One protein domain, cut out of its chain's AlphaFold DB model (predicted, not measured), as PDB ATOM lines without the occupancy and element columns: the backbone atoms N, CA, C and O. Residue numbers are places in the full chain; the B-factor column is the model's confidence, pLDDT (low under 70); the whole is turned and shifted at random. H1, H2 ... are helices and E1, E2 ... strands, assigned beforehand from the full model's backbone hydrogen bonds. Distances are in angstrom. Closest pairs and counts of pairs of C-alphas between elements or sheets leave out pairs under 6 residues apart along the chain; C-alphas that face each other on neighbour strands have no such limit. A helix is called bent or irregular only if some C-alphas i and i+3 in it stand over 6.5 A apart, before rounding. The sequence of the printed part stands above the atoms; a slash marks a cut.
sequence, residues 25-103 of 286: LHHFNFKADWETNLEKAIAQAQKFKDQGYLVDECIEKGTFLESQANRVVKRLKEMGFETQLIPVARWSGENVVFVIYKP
ATOM      1  N   LEU A  25      -4.435  10.603  23.750       79.62
ATOM      2  CA  LEU A  25      -5.592  10.275  22.911       79.62
ATOM      3  C   LEU A  25      -6.926  10.422  23.669       79.62
ATOM      4  O   LEU A  25      -7.911  10.879  23.095       79.62
ATOM      5  N   HIS A  26      -6.963  10.100  24.967       77.50
ATOM      6  CA  HIS A  26      -8.148  10.325  25.803       77.50
ATOM      7  C   HIS A  26      -8.461  11.815  25.977       77.50
ATOM      8  O   HIS A  26      -9.630  12.191  25.923       77.50
ATOM      9  N   HIS A  27      -7.438  12.662  26.136       78.44
ATOM     10  CA  HIS A  27      -7.622  14.114  26.192       78.44
ATOM     11  C   HIS A  27      -8.155  14.671  24.871       78.44
ATOM     12  O   HIS A  27      -9.049  15.515  24.881       78.44
ATOM     13  N   PHE A  28      -7.629  14.185  23.743       82.19
ATOM     14  CA  PHE A  28      -8.068  14.610  22.417       82.19
ATOM     15  C   PHE A  28      -9.529  14.234  22.151       82.19
ATOM     16  O   PHE A  28     -10.326  15.101  21.802       82.19
ATOM     17  N   ASN A  29      -9.901  12.974  22.396       82.50
ATOM     18  CA  ASN A  29     -11.275  12.504  22.200       82.50
ATOM     19  C   ASN A  29     -12.260  13.241  23.112       82.50
ATOM     20  O   ASN A  29     -13.318  13.658  22.658       82.50
ATOM     21  N   PHE A  30     -11.890  13.466  24.377       84.81
ATOM     22  CA  PHE A  30     -12.713  14.262  25.283       84.81
ATOM     23  C   PHE A  30     -12.920  15.685  24.769       84.81
ATOM     24  O   PHE A  30     -14.041  16.178  24.796       84.81
ATOM     25  N   LYS A  31     -11.853  16.348  24.305       83.69
ATOM     26  CA  LYS A  31     -11.943  17.712  23.782       83.69
ATOM     27  C   LYS A  31     -12.850  17.776  22.550       83.69
ATOM     28  O   LYS A  31     -13.705  18.651  22.492       83.69
ATOM     29  N   ALA A  32     -12.716  16.827  21.625       83.75
ATOM     30  CA  ALA A  32     -13.564  16.742  20.439       83.75
ATOM     31  C   ALA A  32     -15.047  16.512  20.794       83.75
ATOM     32  O   ALA A  32     -15.926  17.208  20.277       83.75
ATOM     33  N   ASP A  33     -15.328  15.584  21.716       83.50
ATOM     34  CA  ASP A  33     -16.684  15.324  22.214       83.50
ATOM     35  C   ASP A  33     -17.258  16.553  22.927       83.50
ATOM     36  O   ASP A  33     -18.418  16.910  22.725       83.50
ATOM     37  N   TRP A  34     -16.442  17.217  23.744       83.88
ATOM     38  CA  TRP A  34     -16.817  18.418  24.477       83.88
ATOM     39  C   TRP A  34     -17.180  19.555  23.529       83.88
ATOM     40  O   TRP A  34     -18.277  20.089  23.626       83.88
ATOM     41  N   GLU A  35     -16.317  19.894  22.574       82.62
ATOM     42  CA  GLU A  35     -16.568  20.976  21.613       82.62
ATOM     43  C   GLU A  35     -17.822  20.708  20.766       82.62
ATOM     44  O   GLU A  35     -18.625  21.611  20.550       82.62
ATOM     45  N   THR A  36     -18.057  19.456  20.365       83.69
ATOM     46  CA  THR A  36     -19.207  19.095  19.517       83.69
ATOM     47  C   THR A  36     -20.539  19.085  20.275       83.69
ATOM     48  O   THR A  36     -21.595  19.396  19.710       83.69
ATOM     49  N   ASN A  37     -20.523  18.663  21.540       82.88
ATOM     50  CA  ASN A  37     -21.743  18.402  22.303       82.88
ATOM     51  C   ASN A  37     -22.059  19.484  23.330       82.88
ATOM     52  O   ASN A  37     -23.207  19.554  23.762       82.88
ATOM     53  N   LEU A  38     -21.104  20.335  23.711       80.69
ATOM     54  CA  LEU A  38     -21.336  21.402  24.683       80.69
ATOM     55  C   LEU A  38     -22.424  22.359  24.198       80.69
ATOM     56  O   LEU A  38     -23.375  22.609  24.930       80.69
ATOM     57  N   GLU A  39     -22.340  22.838  22.955       80.00
ATOM     58  CA  GLU A  39     -23.345  23.748  22.393       80.00
ATOM     59  C   GLU A  39     -24.731  23.095  22.332       80.00
ATOM     60  O   GLU A  39     -25.735  23.707  22.697       80.00
ATOM     61  N   LYS A  40     -24.791  21.811  21.956       82.06
ATOM     62  CA  LYS A  40     -26.040  21.034  21.927       82.06
ATOM     63  C   LYS A  40     -26.617  20.846  23.326       82.06
ATOM     64  O   LYS A  40     -27.825  20.983  23.511       82.06
ATOM     65  N   ALA A  41     -25.764  20.556  24.305       80.69
ATOM     66  CA  ALA A  41     -26.153  20.376  25.694       80.69
ATOM     67  C   ALA A  41     -26.635  21.694  26.313       80.69
ATOM     68  O   ALA A  41     -27.632  21.686  27.029       80.69
ATOM     69  N   ILE A  42     -26.005  22.827  25.981       79.62
ATOM     70  CA  ILE A  42     -26.453  24.167  26.387       79.62
ATOM     71  C   ILE A  42     -27.798  24.501  25.740       79.62
ATOM     72  O   ILE A  42     -28.714  24.925  26.438       79.62
ATOM     73  N   ALA A  43     -27.969  24.258  24.439       81.75
ATOM     74  CA  ALA A  43     -29.243  24.487  23.758       81.75
ATOM     75  C   ALA A  43     -30.365  23.607  24.339       81.75
ATOM     76  O   ALA A  43     -31.496  24.057  24.521       81.75
ATOM     77  N   GLN A  44     -30.062  22.350  24.675       78.75
ATOM     78  CA  GLN A  44     -31.002  21.458  25.349       78.75
ATOM     79  C   GLN A  44     -31.312  21.941  26.771       78.75
ATOM     80  O   GLN A  44     -32.473  21.926  27.175       78.75
ATOM     81  N   ALA A  45     -30.310  22.424  27.505       76.06
ATOM     82  CA  ALA A  45     -30.494  23.026  28.815       76.06
ATOM     83  C   ALA A  45     -31.405  24.257  28.730       76.06
ATOM     84  O   ALA A  45     -32.361  24.356  29.490       76.06
ATOM     85  N   GLN A  46     -31.205  25.143  27.754       77.00
ATOM     86  CA  GLN A  46     -32.060  26.315  27.537       77.00
ATOM     87  C   GLN A  46     -33.522  25.935  27.259       77.00
ATOM     88  O   GLN A  46     -34.414  26.566  27.812       77.00
ATOM     89  N   LYS A  47     -33.800  24.842  26.535       80.50
ATOM     90  CA  LYS A  47     -35.183  24.334  26.385       80.50
ATOM     91  C   LYS A  47     -35.822  23.935  27.718       80.50
ATOM     92  O   LYS A  47     -37.032  24.053  27.887       80.50
ATOM     93  N   PHE A  48     -35.026  23.466  28.680       74.31
ATOM     94  CA  PHE A  48     -35.512  23.187  30.032       74.31
ATOM     95  C   PHE A  48     -35.735  24.465  30.853       74.31
ATOM     96  O   PHE A  48     -36.546  24.449  31.780       74.31
ATOM     97  N   LYS A  49     -35.109  25.591  30.486       73.38
ATOM     98  CA  LYS A  49     -35.367  26.901  31.104       73.38
ATOM     99  C   LYS A  49     -36.810  27.328  30.853       73.38
ATOM    100  O   LYS A  49     -37.513  27.673  31.799       73.38
ATOM    101  N   ASP A  50     -37.285  27.160  29.618       71.44
ATOM    102  CA  ASP A  50     -38.678  27.435  29.235       71.44
ATOM    103  C   ASP A  50     -39.680  26.535  29.984       71.44
ATOM    104  O   ASP A  50     -40.830  26.901  30.211       71.44
ATOM    105  N   GLN A  51     -39.236  25.356  30.432       67.62
ATOM    106  CA  GLN A  51     -40.032  24.410  31.222       67.62
ATOM    107  C   GLN A  51     -39.967  24.671  32.739       67.62
ATOM    108  O   GLN A  51     -40.560  23.912  33.522       67.62
ATOM    109  N   GLY A  52     -39.277  25.731  33.167       64.94
ATOM    110  CA  GLY A  52     -39.143  26.148  34.562       64.94
ATOM    111  C   GLY A  52     -38.041  25.428  35.343       64.94
ATOM    112  O   GLY A  52     -38.105  25.383  36.570       64.94
ATOM    113  N   TYR A  53     -37.059  24.826  34.664       73.25
ATOM    114  CA  TYR A  53     -35.866  24.293  35.321       73.25
ATOM    115  C   TYR A  53     -34.825  25.400  35.563       73.25
ATOM    116  O   TYR A  53     -34.656  26.308  34.748       73.25
ATOM    117  N   LEU A  54     -34.081  25.302  36.669       69.75
ATOM    118  CA  LEU A  54     -32.983  26.209  37.011       69.75
ATOM    119  C   LEU A  54     -31.724  25.823  36.232       69.75
ATOM    120  O   LEU A  54     -30.896  25.027  36.670       69.75
ATOM    121  N   VAL A  55     -31.631  26.375  35.029       61.28
ATOM    122  CA  VAL A  55     -30.575  26.080  34.052       61.28
ATOM    123  C   VAL A  55     -29.345  26.960  34.256       61.28
ATOM    124  O   VAL A  55     -28.226  26.477  34.096       61.28
ATOM    125  N   ASP A  56     -29.539  28.214  34.667       59.88
ATOM    126  CA  ASP A  56     -28.452  29.191  34.801       59.88
ATOM    127  C   ASP A  56     -27.441  28.749  35.878       59.88
ATOM    128  O   ASP A  56     -26.239  28.711  35.628       59.88
ATOM    129  N   GLU A  57     -27.923  28.232  37.016       58.09
ATOM    130  CA  GLU A  57     -27.049  27.674  38.060       58.09
ATOM    131  C   GLU A  57     -26.274  26.428  37.599       58.09
ATOM    132  O   GLU A  57     -25.202  26.142  38.128       58.09
ATOM    133  N   CYS A  58     -26.798  25.665  36.635       58.66
ATOM    134  CA  CYS A  58     -26.127  24.476  36.108       58.66
ATOM    135  C   CYS A  58     -24.988  24.843  35.149       58.66
ATOM    136  O   CYS A  58     -23.966  24.158  35.123       58.66
ATOM    137  N   ILE A  59     -25.153  25.911  34.367       61.22
ATOM    138  CA  ILE A  59     -24.107  26.407  33.465       61.22
ATOM    139  C   ILE A  59     -22.992  27.069  34.290       61.22
ATOM    140  O   ILE A  59     -21.816  26.849  34.011       61.22
ATOM    141  N   GLU A  60     -23.345  27.794  35.357       60.94
ATOM    142  CA  GLU A  60     -22.379  28.460  36.242       60.94
ATOM    143  C   GLU A  60     -21.601  27.498  37.152       60.94
ATOM    144  O   GLU A  60     -20.396  27.663  37.344       60.94
ATOM    145  N   LYS A  61     -22.258  26.477  37.723       60.00
ATOM    146  CA  LYS A  61     -21.617  25.534  38.665       60.00
ATOM    147  C   LYS A  61     -20.770  24.455  37.980       60.00
ATOM    148  O   LYS A  61     -20.078  23.706  38.671       60.00
ATOM    149  N   GLY A  62     -20.789  24.399  36.649       66.56
ATOM    150  CA  GLY A  62     -19.982  23.485  35.847       66.56
ATOM    151  C   GLY A  62     -20.571  22.076  35.701       66.56
ATOM    152  O   GLY A  62     -21.674  21.768  36.153       66.56
ATOM    153  N   THR A  63     -19.827  21.208  35.016       78.00
ATOM    154  CA  THR A  63     -20.225  19.824  34.733       78.00
ATOM    155  C   THR A  63     -19.794  18.853  35.831       78.00
ATOM    156  O   THR A  63     -18.781  19.040  36.503       78.00
ATOM    157  N   PHE A  64     -20.550  17.765  35.990       80.06
ATOM    158  CA  PHE A  64     -20.254  16.700  36.946       80.06
ATOM    159  C   PHE A  64     -19.934  15.392  36.227       80.06
ATOM    160  O   PHE A  64     -20.482  15.106  35.168       80.06
ATOM    161  N   LEU A  65     -19.106  14.546  36.836       82.56
ATOM    162  CA  LEU A  65     -19.030  13.132  36.456       82.56
ATOM    163  C   LEU A  65     -20.327  12.415  36.859       82.56
ATOM    164  O   LEU A  65     -20.905  12.729  37.898       82.56
ATOM    165  N   GLU A  66     -20.783  11.438  36.081       78.25
ATOM    166  CA  GLU A  66     -22.063  10.741  36.272       78.25
ATOM    167  C   GLU A  66     -22.239  10.158  37.689       78.25
ATOM    168  O   GLU A  66     -23.302  10.274  38.304       78.25
ATOM    169  N   SER A  67     -21.188   9.591  38.279       76.44
ATOM    170  CA  SER A  67     -21.182   9.076  39.654       76.44
ATOM    171  C   SER A  67     -21.371  10.173  40.702       76.44
ATOM    172  O   SER A  67     -22.006   9.943  41.739       76.44
ATOM    173  N   GLN A  68     -20.850  11.375  40.447       78.00
ATOM    174  CA  GLN A  68     -21.049  12.549  41.293       78.00
ATOM    175  C   GLN A  68     -22.447  13.130  41.078       78.00
ATOM    176  O   GLN A  68     -23.160  13.385  42.051       78.00
ATOM    177  N   ALA A  69     -22.871  13.237  39.819       81.50
ATOM    178  CA  ALA A  69     -24.186  13.701  39.415       81.50
ATOM    179  C   ALA A  69     -25.295  12.859  40.052       81.50
ATOM    180  O   ALA A  69     -26.218  13.409  40.638       81.50
ATOM    181  N   ASN A  70     -25.157  11.532  40.079       80.88
ATOM    182  CA  ASN A  70     -26.117  10.633  40.724       80.88
ATOM    183  C   ASN A  70     -26.256  10.875  42.237       80.88
ATOM    184  O   ASN A  70     -27.355  10.773  42.788       80.88
ATOM    185  N   ARG A  71     -25.171  11.249  42.932       80.81
ATOM    186  CA  ARG A  71     -25.233  11.629  44.358       80.81
ATOM    187  C   ARG A  71     -25.974  12.948  44.557       80.81
ATOM    188  O   ARG A  71     -26.695  13.084  45.544       80.81
ATOM    189  N   VAL A  72     -25.789  13.901  43.646       78.88
ATOM    190  CA  VAL A  72     -26.463  15.207  43.670       78.88
ATOM    191  C   VAL A  72     -27.944  15.049  43.327       78.88
ATOM    192  O   VAL A  72     -28.791  15.504  44.089       78.88
ATOM    193  N   VAL A  73     -28.266  14.302  42.269       82.00
ATOM    194  CA  VAL A  73     -29.631  13.942  41.862       82.00
ATOM    195  C   VAL A  73     -30.393  13.276  42.998       82.00
ATOM    196  O   VAL A  73     -31.531  13.645  43.261       82.00
ATOM    197  N   LYS A  74     -29.773  12.332  43.716       79.75
ATOM    198  CA  LYS A  74     -30.426  11.682  44.857       79.75
ATOM    199  C   LYS A  74     -30.822  12.691  45.941       79.75
ATOM    200  O   LYS A  74     -31.957  12.656  46.399       79.75
ATOM    201  N   ARG A  75     -29.932  13.627  46.296       77.75
ATOM    202  CA  ARG A  75     -30.240  14.692  47.269       77.75
ATOM    203  C   ARG A  75     -31.316  15.648  46.757       77.75
ATOM    204  O   ARG A  75     -32.181  16.048  47.520       77.75
ATOM    205  N   LEU A  76     -31.271  16.013  45.477       78.50
ATOM    206  CA  LEU A  76     -32.262  16.896  44.857       78.50
ATOM    207  C   LEU A  76     -33.652  16.243  44.827       78.50
ATOM    208  O   LEU A  76     -34.625  16.884  45.214       78.50
ATOM    209  N   LYS A  77     -33.737  14.950  44.495       78.00
ATOM    210  CA  LYS A  77     -34.982  14.170  44.582       78.00
ATOM    211  C   LYS A  77     -35.496  14.050  46.018       78.00
ATOM    212  O   LYS A  77     -36.691  14.190  46.240       78.00
ATOM    213  N   GLU A  78     -34.614  13.849  47.000       74.69
ATOM    214  CA  GLU A  78     -34.980  13.866  48.430       74.69
ATOM    215  C   GLU A  78     -35.545  15.226  48.878       74.69
ATOM    216  O   GLU A  78     -36.358  15.284  49.796       74.69
ATOM    217  N   MET A  79     -35.146  16.316  48.218       65.06
ATOM    218  CA  MET A  79     -35.658  17.671  48.451       65.06
ATOM    219  C   MET A  79     -36.892  18.016  47.594       65.06
ATOM    220  O   MET A  79     -37.349  19.154  47.626       65.06
ATOM    221  N   GLY A  80     -37.438  17.054  46.840       69.12
ATOM    222  CA  GLY A  80     -38.638  17.237  46.016       69.12
ATOM    223  C   GLY A  80     -38.397  17.910  44.662       69.12
ATOM    224  O   GLY A  80     -39.358  18.285  43.999       69.12
ATOM    225  N   PHE A  81     -37.143  18.068  44.236       75.31
ATOM    226  CA  PHE A  81     -36.819  18.625  42.924       75.31
ATOM    227  C   PHE A  81     -36.889  17.546  41.840       75.31
ATOM    228  O   PHE A  81     -36.369  16.436  42.003       75.31
ATOM    229  N   GLU A  82     -37.467  17.892  40.693       76.56
ATOM    230  CA  GLU A  82     -37.361  17.072  39.486       76.56
ATOM    231  C   GLU A  82     -36.002  17.313  38.842       76.56
ATOM    232  O   GLU A  82     -35.653  18.449  38.542       76.56
ATOM    233  N   THR A  83     -35.226  16.258  38.609       79.44
ATOM    234  CA  THR A  83     -33.873  16.369  38.046       79.44
ATOM    235  C   THR A  83     -33.754  15.653  36.712       79.44
ATOM    236  O   THR A  83     -34.198  14.505  36.607       79.44
ATOM    237  N   GLN A  84     -33.055  16.259  35.756       78.44
ATOM    238  CA  GLN A  84     -32.644  15.632  34.503       78.44
ATOM    239  C   GLN A  84     -31.127  15.737  34.315       78.44
ATOM    240  O   GLN A  84     -30.500  16.708  34.740       78.44
ATOM    241  N   LEU A  85     -30.542  14.706  33.704       82.75
ATOM    242  CA  LEU A  85     -29.120  14.644  33.374       82.75
ATOM    243  C   LEU A  85     -28.951  14.828  31.867       82.75
ATOM    244  O   LEU A  85     -29.568  14.092  31.098       82.75
ATOM    245  N   ILE A  86     -28.104  15.769  31.455       80.38
ATOM    246  CA  ILE A  86     -27.745  15.957  30.043       80.38
ATOM    247  C   ILE A  86     -26.281  15.559  29.852       80.38
ATOM    248  O   ILE A  86     -25.412  16.207  30.435       80.38
ATOM    249  N   PRO A  87     -25.970  14.519  29.066       79.44
ATOM    250  CA  PRO A  87     -24.591  14.143  28.778       79.44
ATOM    251  C   PRO A  87     -23.912  15.153  27.849       79.44
ATOM    252  O   PRO A  87     -24.508  15.618  26.881       79.44
ATOM    253  N   VAL A  88     -22.652  15.464  28.149       80.50
ATOM    254  CA  VAL A  88     -21.818  16.414  27.399       80.50
ATOM    255  C   VAL A  88     -20.660  15.684  26.731       80.50
ATOM    256  O   VAL A  88     -20.504  15.740  25.520       80.50
ATOM    257  N   ALA A  89     -19.853  14.954  27.493       82.75
ATOM    258  CA  ALA A  89     -18.678  14.267  26.959       82.75
ATOM    259  C   ALA A  89     -18.362  13.021  27.778       82.75
ATOM    260  O   ALA A  89     -18.922  12.823  28.855       82.75
ATOM    261  N   ARG A  90     -17.438  12.186  27.303       82.75
ATOM    262  CA  ARG A  90     -16.971  11.019  28.051       82.75
ATOM    263  C   ARG A  90     -15.545  11.228  28.543       82.75
ATOM    264  O   ARG A  90     -14.635  11.463  27.756       82.75
ATOM    265  N   TRP A  91     -15.333  11.092  29.848       78.25
ATOM    266  CA  TRP A  91     -14.025  11.189  30.486       78.25
ATOM    267  C   TRP A  91     -13.656   9.883  31.182       78.25
ATOM    268  O   TRP A  91     -14.362   9.417  32.071       78.25
ATOM    269  N   SER A  92     -12.530   9.278  30.787       71.81
ATOM    270  CA  SER A  92     -11.983   8.074  31.435       71.81
ATOM    271  C   SER A  92     -13.004   6.928  31.617       71.81
ATOM    272  O   SER A  92     -12.980   6.204  32.612       71.81
ATOM    273  N   GLY A  93     -13.909   6.752  30.648       72.19
ATOM    274  CA  GLY A  93     -14.938   5.707  30.664       72.19
ATOM    275  C   GLY A  93     -16.275   6.115  31.294       72.19
ATOM    276  O   GLY A  93     -17.241   5.372  31.112       72.19
ATOM    277  N   GLU A  94     -16.355   7.288  31.922       79.81
ATOM    278  CA  GLU A  94     -17.530   7.848  32.606       79.81
ATOM    279  C   GLU A  94     -18.099   9.059  31.847       79.81
ATOM    280  O   GLU A  94     -17.356   9.774  31.177       79.81
ATOM    281  N   ASN A  95     -19.410   9.301  31.924       82.88
ATOM    282  CA  ASN A  95     -20.014  10.465  31.280       82.88
ATOM    283  C   ASN A  95     -19.865  11.714  32.154       82.88
ATOM    284  O   ASN A  95     -20.072  11.686  33.366       82.88
ATOM    285  N   VAL A  96     -19.537  12.826  31.516       81.69
ATOM    286  CA  VAL A  96     -19.603  14.172  32.069       81.69
ATOM    287  C   VAL A  96     -20.968  14.737  31.698       81.69
ATOM    288  O   VAL A  96     -21.312  14.800  30.519       81.69
ATOM    289  N   VAL A  97     -21.762  15.090  32.702       83.44
ATOM    290  CA  VAL A  97     -23.176  15.450  32.577       83.44
ATOM    291  C   VAL A  97     -23.466  16.805  33.228       83.44
ATOM    292  O   VAL A  97     -22.864  17.175  34.239       83.44
ATOM    293  N   PHE A  98     -24.438  17.524  32.678       82.00
ATOM    294  CA  PHE A  98     -25.119  18.630  33.342       82.00
ATOM    295  C   PHE A  98     -26.262  18.100  34.204       82.00
ATOM    296  O   PHE A  98     -26.996  17.200  33.791       82.00
ATOM    297  N   VAL A  99     -26.417  18.669  35.398       78.44
ATOM    298  CA  VAL A  99     -27.500  18.338  36.329       78.44
ATOM    299  C   VAL A  99     -28.463  19.508  36.370       78.44
ATOM    300  O   VAL A  99     -28.201  20.513  37.022       78.44
ATOM    301  N   ILE A 100     -29.597  19.357  35.701       80.62
ATOM    302  CA  ILE A 100     -30.629  20.388  35.659       80.62
ATOM    303  C   ILE A 100     -31.750  19.972  36.598       80.62
ATOM    304  O   ILE A 100     -32.146  18.805  36.624       80.62
ATOM    305  N   TYR A 101     -32.264  20.913  37.384       76.75
ATOM    306  CA  TYR A 101     -33.324  20.628  38.341       76.75
ATOM    307  C   TYR A 101     -34.413  21.690  38.342       76.75
ATOM    308  O   TYR A 101     -34.158  22.874  38.141       76.75
ATOM    309  N   LYS A 102     -35.646  21.241  38.555       79.00
ATOM    310  CA  LYS A 102     -36.842  22.067  38.629       79.00
ATOM    311  C   LYS A 102     -37.378  22.055  40.054       79.00
ATOM    312  O   LYS A 102     -37.520  20.968  40.628       79.00
ATOM    313  N   PRO A 103     -37.652  23.233  40.640       67.62
ATOM    314  CA  PRO A 103     -38.303  23.313  41.936       67.62
ATOM    315  C   PRO A 103     -39.697  22.675  41.878       67.62
ATOM    316  O   PRO A 103     -40.373  22.775  40.850       67.62
TER     317      PRO A 103
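This is residues 25 to 103 of the 286 residues of an uncharacterized protein of Candidatus Bathyarchaeota archaeon (UniProt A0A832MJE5). Look first for a long two-stranded hairpin, E1 and E2, that runs through the middle, with the long bent helix H1 along one side of it and the helix H3 along the other. The short helix H2 packs on E2, and residues 64 to 65 add a short pairing beside E2. You will find 79 residues printed, with three named helices and two named strands in the order H1, H2, H3, E1, E2; the sheet's order is E1 - E2, antiparallel, and the class is mixed, helices and strands. The whole is compact, with a radius of gyration of the C-alphas of 12.7 A, yet elongated in outline, spanning 41 by 25 by 15 A.

Start at the hairpin of E1, residues 82 to 91, and E2, residues 94 to 102, antiparallel at 157 degrees between their directions. Look at N 84 and O 100, 2.8 A apart, and N 96 and O 89, 2.7 A apart, both within hydrogen-bond range. E1 bends by 65 degrees at residue 88. Residues 64 to 65 pair antiparallel with residues 96 to 97 of E2. Next find H1, residues 25 to 50, assigned as one helix by its hydrogen bonds but bent: C-alphas 36 and 39 are 6.9 A apart. Its arms, H1a and H1b, stand at a steep tilt of 44 degrees. The closest C-alphas of H1a and E1 are those of Trp 34 and Ala 89, 5.2 A; those of H1b and E1 are Ala 41 and Val 88, 6.1 A. For H3, residues 66 to 78, and E2 they are Glu 66 and Asn 95, 5.4 A. H3 is apart from both arms. For H2, residues 56 to 60, and E2 they are Cys 58 and Ile 100, 6.1 A. H1b and H2 are close but not clearly touching, with C-alphas 42 and 59 7.8 A apart. Every O i to N i+4 pair is within hydrogen-bond range in H1a, H1b and H2; in H3 it is 8 of 9.

Find C-alpha 82 at (-37.361, 17.072, 39.486); from there E1 runs 25.7 A to C-alpha 91. E2 runs 24.7 A to C-alpha 102 at (-36.842, 22.067, 38.629). H1a, residues 25 to 36, begins at C-alpha 25 at (-5.592, 10.275, 22.911) and is 16.6 A long; H1b, residues 39 to 50, is 17.2 A. H2, five residues, is 6.3 A, and H3 is 18.0 A.

The C-alphas farthest apart are those of Leu 25 and Gly 80, 40.9 A. The printed part has no cut, and its four links are tight. Its mean pLDDT is 76.7; look for values under 70 at residues 51 to 52, 54 to 62, 79 to 80 and 103.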